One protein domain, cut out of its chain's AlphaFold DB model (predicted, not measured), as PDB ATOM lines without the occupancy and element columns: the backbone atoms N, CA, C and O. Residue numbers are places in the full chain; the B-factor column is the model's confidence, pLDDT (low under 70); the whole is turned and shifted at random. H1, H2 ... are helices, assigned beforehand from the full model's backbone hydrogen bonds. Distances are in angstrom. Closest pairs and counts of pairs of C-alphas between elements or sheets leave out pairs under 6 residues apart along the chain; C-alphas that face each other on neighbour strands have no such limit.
ATOM      1  N   ASP A   8      -8.743  30.464  39.025       96.00
ATOM      2  CA  ASP A   8      -8.957  29.463  40.072       96.00
ATOM      3  C   ASP A   8      -7.989  29.623  41.249       96.00
ATOM      4  O   ASP A   8      -8.407  29.636  42.411       96.00
ATOM      5  N   ASN A   9      -6.690  29.781  40.971       96.56
ATOM      6  CA  ASN A   9      -5.680  29.877  42.023       96.56
ATOM      7  C   ASN A   9      -5.738  31.222  42.751       96.56
ATOM      8  O   ASN A   9      -5.630  31.247  43.976       96.56
ATOM      9  N   VAL A  10      -5.966  32.331  42.035       96.94
ATOM     10  CA  VAL A  10      -6.154  33.650  42.663       96.94
ATOM     11  C   VAL A  10      -7.408  33.651  43.534       96.94
ATOM     12  O   VAL A  10      -7.350  34.104  44.674       96.94
ATOM     13  N   THR A  11      -8.513  33.094  43.037       96.62
ATOM     14  CA  THR A  11      -9.790  33.001  43.756       96.62
ATOM     15  C   THR A  11      -9.650  32.159  45.021       96.62
ATOM     16  O   THR A  11     -10.024  32.598  46.110       96.62
ATOM     17  N   THR A  12      -9.051  30.972  44.903       96.31
ATOM     18  CA  THR A  12      -8.837  30.062  46.037       96.31
ATOM     19  C   THR A  12      -7.937  30.696  47.092       96.31
ATOM     20  O   THR A  12      -8.248  30.655  48.284       96.31
ATOM     21  N   TYR A  13      -6.844  31.332  46.665       96.12
ATOM     22  CA  TYR A  13      -5.921  32.002  47.572       96.12
ATOM     23  C   TYR A  13      -6.579  33.191  48.281       96.12
ATOM     24  O   TYR A  13      -6.525  33.271  49.507       96.12
ATOM     25  N   ALA A  14      -7.256  34.071  47.536       95.69
ATOM     26  CA  ALA A  14      -7.968  35.229  48.076       95.69
ATOM     27  C   ALA A  14      -9.006  34.822  49.129       95.69
ATOM     28  O   ALA A  14      -9.067  35.427  50.202       95.69
ATOM     29  N   LYS A  15      -9.757  33.744  48.863       94.12
ATOM     30  CA  LYS A  15     -10.724  33.170  49.805       94.12
ATOM     31  C   LYS A  15     -10.054  32.649  51.077       94.12
ATOM     32  O   LYS A  15     -10.546  32.913  52.170       94.12
ATOM     33  N   ALA A  16      -8.920  31.960  50.950       95.56
ATOM     34  CA  ALA A  16      -8.191  31.410  52.093       95.56
ATOM     35  C   ALA A  16      -7.644  32.497  53.034       95.56
ATOM     36  O   ALA A  16      -7.646  32.312  54.249       95.56
ATOM     37  N   ILE A  17      -7.197  33.635  52.492       94.50
ATOM     38  CA  ILE A  17      -6.589  34.716  53.287       94.50
ATOM     39  C   ILE A  17      -7.528  35.897  53.561       94.50
ATOM     40  O   ILE A  17      -7.118  36.855  54.212       94.50
ATOM     41  N   SER A  18      -8.765  35.847  53.054       90.19
ATOM     42  CA  SER A  18      -9.759  36.926  53.157       90.19
ATOM     43  C   SER A  18      -9.239  38.292  52.682       90.19
ATOM     44  O   SER A  18      -9.505  39.316  53.310       90.19
ATOM     45  N   LYS A  19      -8.487  38.315  51.573       92.81
ATOM     46  CA  LYS A  19      -8.017  39.556  50.929       92.81
ATOM     47  C   LYS A  19      -8.654  39.739  49.549       92.81
ATOM     48  O   LYS A  19      -9.011  38.735  48.929       92.81
ATOM     49  N   PRO A  20      -8.764  40.986  49.051       94.38
ATOM     50  CA  PRO A  20      -9.248  41.246  47.698       94.38
ATOM     51  C   PRO A  20      -8.411  40.494  46.649       94.38
ATOM     52  O   PRO A  20      -7.177  40.551  46.711       94.38
ATOM     53  N   PRO A  21      -9.034  39.762  45.706       94.62
ATOM     54  CA  PRO A  21      -8.303  39.086  44.643       94.62
ATOM     55  C   PRO A  21      -7.652  40.098  43.692       94.62
ATOM     56  O   PRO A  21      -8.165  41.191  43.448       94.62
ATOM     57  N   THR A  22      -6.519  39.710  43.110       92.31
ATOM     58  CA  THR A  22      -5.753  40.536  42.161       92.31
ATOM     59  C   THR A  22      -6.289  40.478  40.728       92.31
ATOM     60  O   THR A  22      -5.787  41.190  39.860       92.31
ATOM     61  N   ARG A  23      -7.295  39.633  40.459       93.12
ATOM     62  CA  ARG A  23      -7.982  39.535  39.167       93.12
ATOM     63  C   ARG A  23      -9.413  40.026  39.279       93.12
ATOM     64  O   ARG A  23     -10.131  39.620  40.183       93.12
ATOM     65  N   VAL A  24      -9.828  40.821  38.294       93.31
ATOM     66  CA  VAL A  24     -11.212  41.298  38.169       93.31
ATOM     67  C   VAL A  24     -12.188  40.126  38.035       93.31
ATOM     68  O   VAL A  24     -13.193  40.102  38.731       93.31
ATOM     69  N   SER A  25     -11.857  39.115  37.226       95.00
ATOM     70  CA  SER A  25     -12.752  37.974  36.978       95.00
ATOM     71  C   SER A  25     -13.050  37.146  38.241       95.00
ATOM     72  O   SER A  25     -14.162  36.673  38.437       95.00
ATOM     73  N   SER A  26     -12.117  37.090  39.202       95.94
ATOM     74  CA  SER A  26     -12.343  36.425  40.492       95.94
ATOM     75  C   SER A  26     -13.501  37.025  41.303       95.94
ATOM     76  O   SER A  26     -14.059  36.334  42.157       95.94
ATOM     77  N   TYR A  27     -13.878  38.286  41.065       95.19
ATOM     78  CA  TYR A  27     -15.033  38.904  41.725       95.19
ATOM     79  C   TYR A  27     -16.376  38.388  41.186       95.19
ATOM     80  O   TYR A  27     -17.372  38.501  41.896       95.19
ATOM     81  N   ASP A  28     -16.410  37.774  39.997       93.88
ATOM     82  CA  ASP A  28     -17.619  37.128  39.463       93.88
ATOM     83  C   ASP A  28     -17.933  35.826  40.221       93.88
ATOM     84  O   ASP A  28     -19.088  35.412  40.331       93.88
ATOM     85  N   VAL A  29     -16.901  35.199  40.798       94.56
ATOM     86  CA  VAL A  29     -17.008  33.970  41.599       94.56
ATOM     87  C   VAL A  29     -17.181  34.282  43.090       94.56
ATOM     88  O   VAL A  29     -17.980  33.642  43.778       94.56
ATOM     89  N   LEU A  30     -16.445  35.269  43.611       95.00
ATOM     90  CA  LEU A  30     -16.469  35.664  45.026       95.00
ATOM     91  C   LEU A  30     -17.615  36.638  45.312       95.00
ATOM     92  O   LEU A  30     -17.409  37.813  45.621       95.00
ATOM     93  N   THR A  31     -18.840  36.121  45.213       94.75
ATOM     94  CA  THR A  31     -20.088  36.888  45.372       94.75
ATOM     95  C   THR A  31     -20.221  37.609  46.714       94.75
ATOM     96  O   THR A  31     -20.951  38.590  46.804       94.75
ATOM     97  N   GLU A  32     -19.464  37.214  47.740       94.12
ATOM     98  CA  GLU A  32     -19.347  37.974  48.990       94.12
ATOM     99  C   GLU A  32     -18.921  39.439  48.795       94.12
ATOM    100  O   GLU A  32     -19.259  40.273  49.624       94.12
ATOM    101  N   TYR A  33     -18.199  39.770  47.717       95.62
ATOM    102  CA  TYR A  33     -17.802  41.138  47.363       95.62
ATOM    103  C   TYR A  33     -18.920  41.933  46.674       95.62
ATOM    104  O   TYR A  33     -18.698  43.082  46.300       95.62
ATOM    105  N   ASN A  34     -20.111  41.358  46.514       95.69
ATOM    106  CA  ASN A  34     -21.309  42.090  46.099       95.69
ATOM    107  C   ASN A  34     -22.099  42.619  47.304       95.69
ATOM    108  O   ASN A  34     -22.920  43.515  47.145       95.69
ATOM    109  N   GLU A  35     -21.810  42.120  48.508       97.00
ATOM    110  CA  GLU A  35     -22.555  42.427  49.726       97.00
ATOM    111  C   GLU A  35     -21.717  43.237  50.724       97.00
ATOM    112  O   GLU A  35     -20.492  43.094  50.827       97.00
ATOM    113  N   TYR A  36     -22.380  44.083  51.514       95.69
ATOM    114  CA  TYR A  36     -21.723  44.813  52.600       95.69
ATOM    115  C   TYR A  36     -21.246  43.833  53.696       95.69
ATOM    116  O   TYR A  36     -21.967  42.893  54.032       95.69
ATOM    117  N   PRO A  37     -20.055  44.025  54.302       94.69
ATOM    118  CA  PRO A  37     -19.138  45.153  54.128       94.69
ATOM    119  C   PRO A  37     -18.118  44.996  52.997       94.69
ATOM    120  O   PRO A  37     -17.336  45.911  52.775       94.69
ATOM    121  N   ARG A  38     -18.063  43.861  52.294       94.94
ATOM    122  CA  ARG A  38     -16.979  43.597  51.331       94.94
ATOM    123  C   ARG A  38     -17.158  44.327  50.002       94.94
ATOM    124  O   ARG A  38     -16.158  44.599  49.338       94.94
ATOM    125  N   SER A  39     -18.388  44.695  49.654       96.12
ATOM    126  CA  SER A  39     -18.698  45.491  48.464       96.12
ATOM    127  C   SER A  39     -17.920  46.801  48.380       96.12
ATOM    128  O   SER A  39     -17.476  47.155  47.291       96.12
ATOM    129  N   ILE A  40     -17.627  47.450  49.514       95.94
ATOM    130  CA  ILE A  40     -16.849  48.698  49.524       95.94
ATOM    131  C   ILE A  40     -15.417  48.502  49.011       95.94
ATOM    132  O   ILE A  40     -14.871  49.378  48.349       95.94
ATOM    133  N   PHE A  41     -14.803  47.339  49.270       94.31
ATOM    134  CA  PHE A  41     -13.460  47.049  48.768       94.31
ATOM    135  C   PHE A  41     -13.477  46.845  47.257       94.31
ATOM    136  O   PHE A  41     -12.570  47.307  46.572       94.31
ATOM    137  N   ARG A  42     -14.512  46.175  46.731       93.94
ATOM    138  CA  ARG A  42     -14.687  45.999  45.285       93.94
ATOM    139  C   ARG A  42     -14.906  47.346  44.604       93.94
ATOM    140  O   ARG A  42     -14.212  47.635  43.640       93.94
ATOM    141  N   GLU A  43     -15.812  48.166  45.126       94.81
ATOM    142  CA  GLU A  43     -16.093  49.506  44.596       94.81
ATOM    143  C   GLU A  43     -14.834  50.382  44.591       94.81
ATOM    144  O   GLU A  43     -14.437  50.884  43.542       94.81
ATOM    145  N   GLN A  44     -14.137  50.488  45.728       94.62
ATOM    146  CA  GLN A  44     -12.918  51.293  45.829       94.62
ATOM    147  C   GLN A  44     -11.860  50.846  44.811       94.62
ATOM    148  O   GLN A  44     -11.276  51.690  44.129       94.62
ATOM    149  N   LEU A  45     -11.621  49.538  44.690       92.50
ATOM    150  CA  LEU A  45     -10.596  49.009  43.791       92.50
ATOM    151  C   LEU A  45     -10.942  49.215  42.314       92.50
ATOM    152  O   LEU A  45     -10.032  49.494  41.537       92.50
ATOM    153  N   MET A  46     -12.214  49.074  41.931       92.50
ATOM    154  CA  MET A  46     -12.638  49.168  40.528       92.50
ATOM    155  C   MET A  46     -12.814  50.613  40.059       92.50
ATOM    156  O   MET A  46     -12.463  50.922  38.925       92.50
ATOM    157  N   GLU A  47     -13.305  51.496  40.929       94.06
ATOM    158  CA  GLU A  47     -13.690  52.858  40.536       94.06
ATOM    159  C   GLU A  47     -12.628  53.910  40.882       94.06
ATOM    160  O   GLU A  47     -12.541  54.945  40.225       94.06
ATOM    161  N   THR A  48     -11.804  53.671  41.911       92.62
ATOM    162  CA  THR A  48     -10.839  54.677  42.415       92.62
ATOM    163  C   THR A  48      -9.388  54.197  42.433       92.62
ATOM    164  O   THR A  48      -8.463  54.987  42.625       92.62
ATOM    165  N   GLY A  49      -9.164  52.891  42.272       86.50
ATOM    166  CA  GLY A  49      -7.841  52.291  42.345       86.50
ATOM    167  C   GLY A  49      -6.982  52.659  41.139       86.50
ATOM    168  O   GLY A  49      -7.251  52.231  40.020       86.50
TER     169      GLY A  49
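This is residues 8 to 49 of the 100 residues of an uncharacterized protein of Lachnospiraceae bacterium (UniProt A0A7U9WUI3). Two ten-residue helices, H1 and H4, stand at opposite ends of a small domain, apart from each other, and two one-turn helices, H2 and H3, bridge the space between them. H2 packs on H1, while H3 meets H4 at a corner. The printed part has 42 residues with four named helices, in the order H1, H2, H3, H4, and no named strand; the class is all helix. It is compact, with a radius of gyration of the C-alphas of 9.5 A, and spans 25 by 18 by 16 A.

Find C-alpha 8 at (-8.957, 29.463, 40.072); from there H1 runs through residues 8 to 17, 14.4 A from first to last C-alpha. H4, residues 39 to 48, covers 13.5 A and ends at C-alpha 48, at (-10.839, 54.677, 42.415). Between them look for H2, residues 26 to 29, and H3, residues 31 to 34, each 5.4 A long.

Start at H1, which touches H2: their closest C-alphas, of Thr 11 and Ser 26, are 5.4 A apart. H2 is close to but not clearly touching H3, with the C-alphas of Tyr 27 and Tyr 33 closest at 6.7 A. H2 is also close to but not clearly touching H4, closest at the C-alphas of Tyr 27 and Arg 42, 7.9 A apart. H3 and H4 touch only at the corner by their link, the C-alphas of Tyr 33 and Ser 39 being closest at 4.6 A. H1 is apart from H3 and H4. In H1 and H4 every O i to N i+4 pair is within hydrogen-bond range; H2 and H3 are too short for such a pair.

The two C-alphas farthest apart are those of Asp 8 and Thr 48, at 25.4 A. The printed part has no cut. The links H2 to H3 and H3 to H4 are tight, H1 to H2 is short, and no link is long. Mean pLDDT of the printed part is 94.5, and no printed residue is under 70.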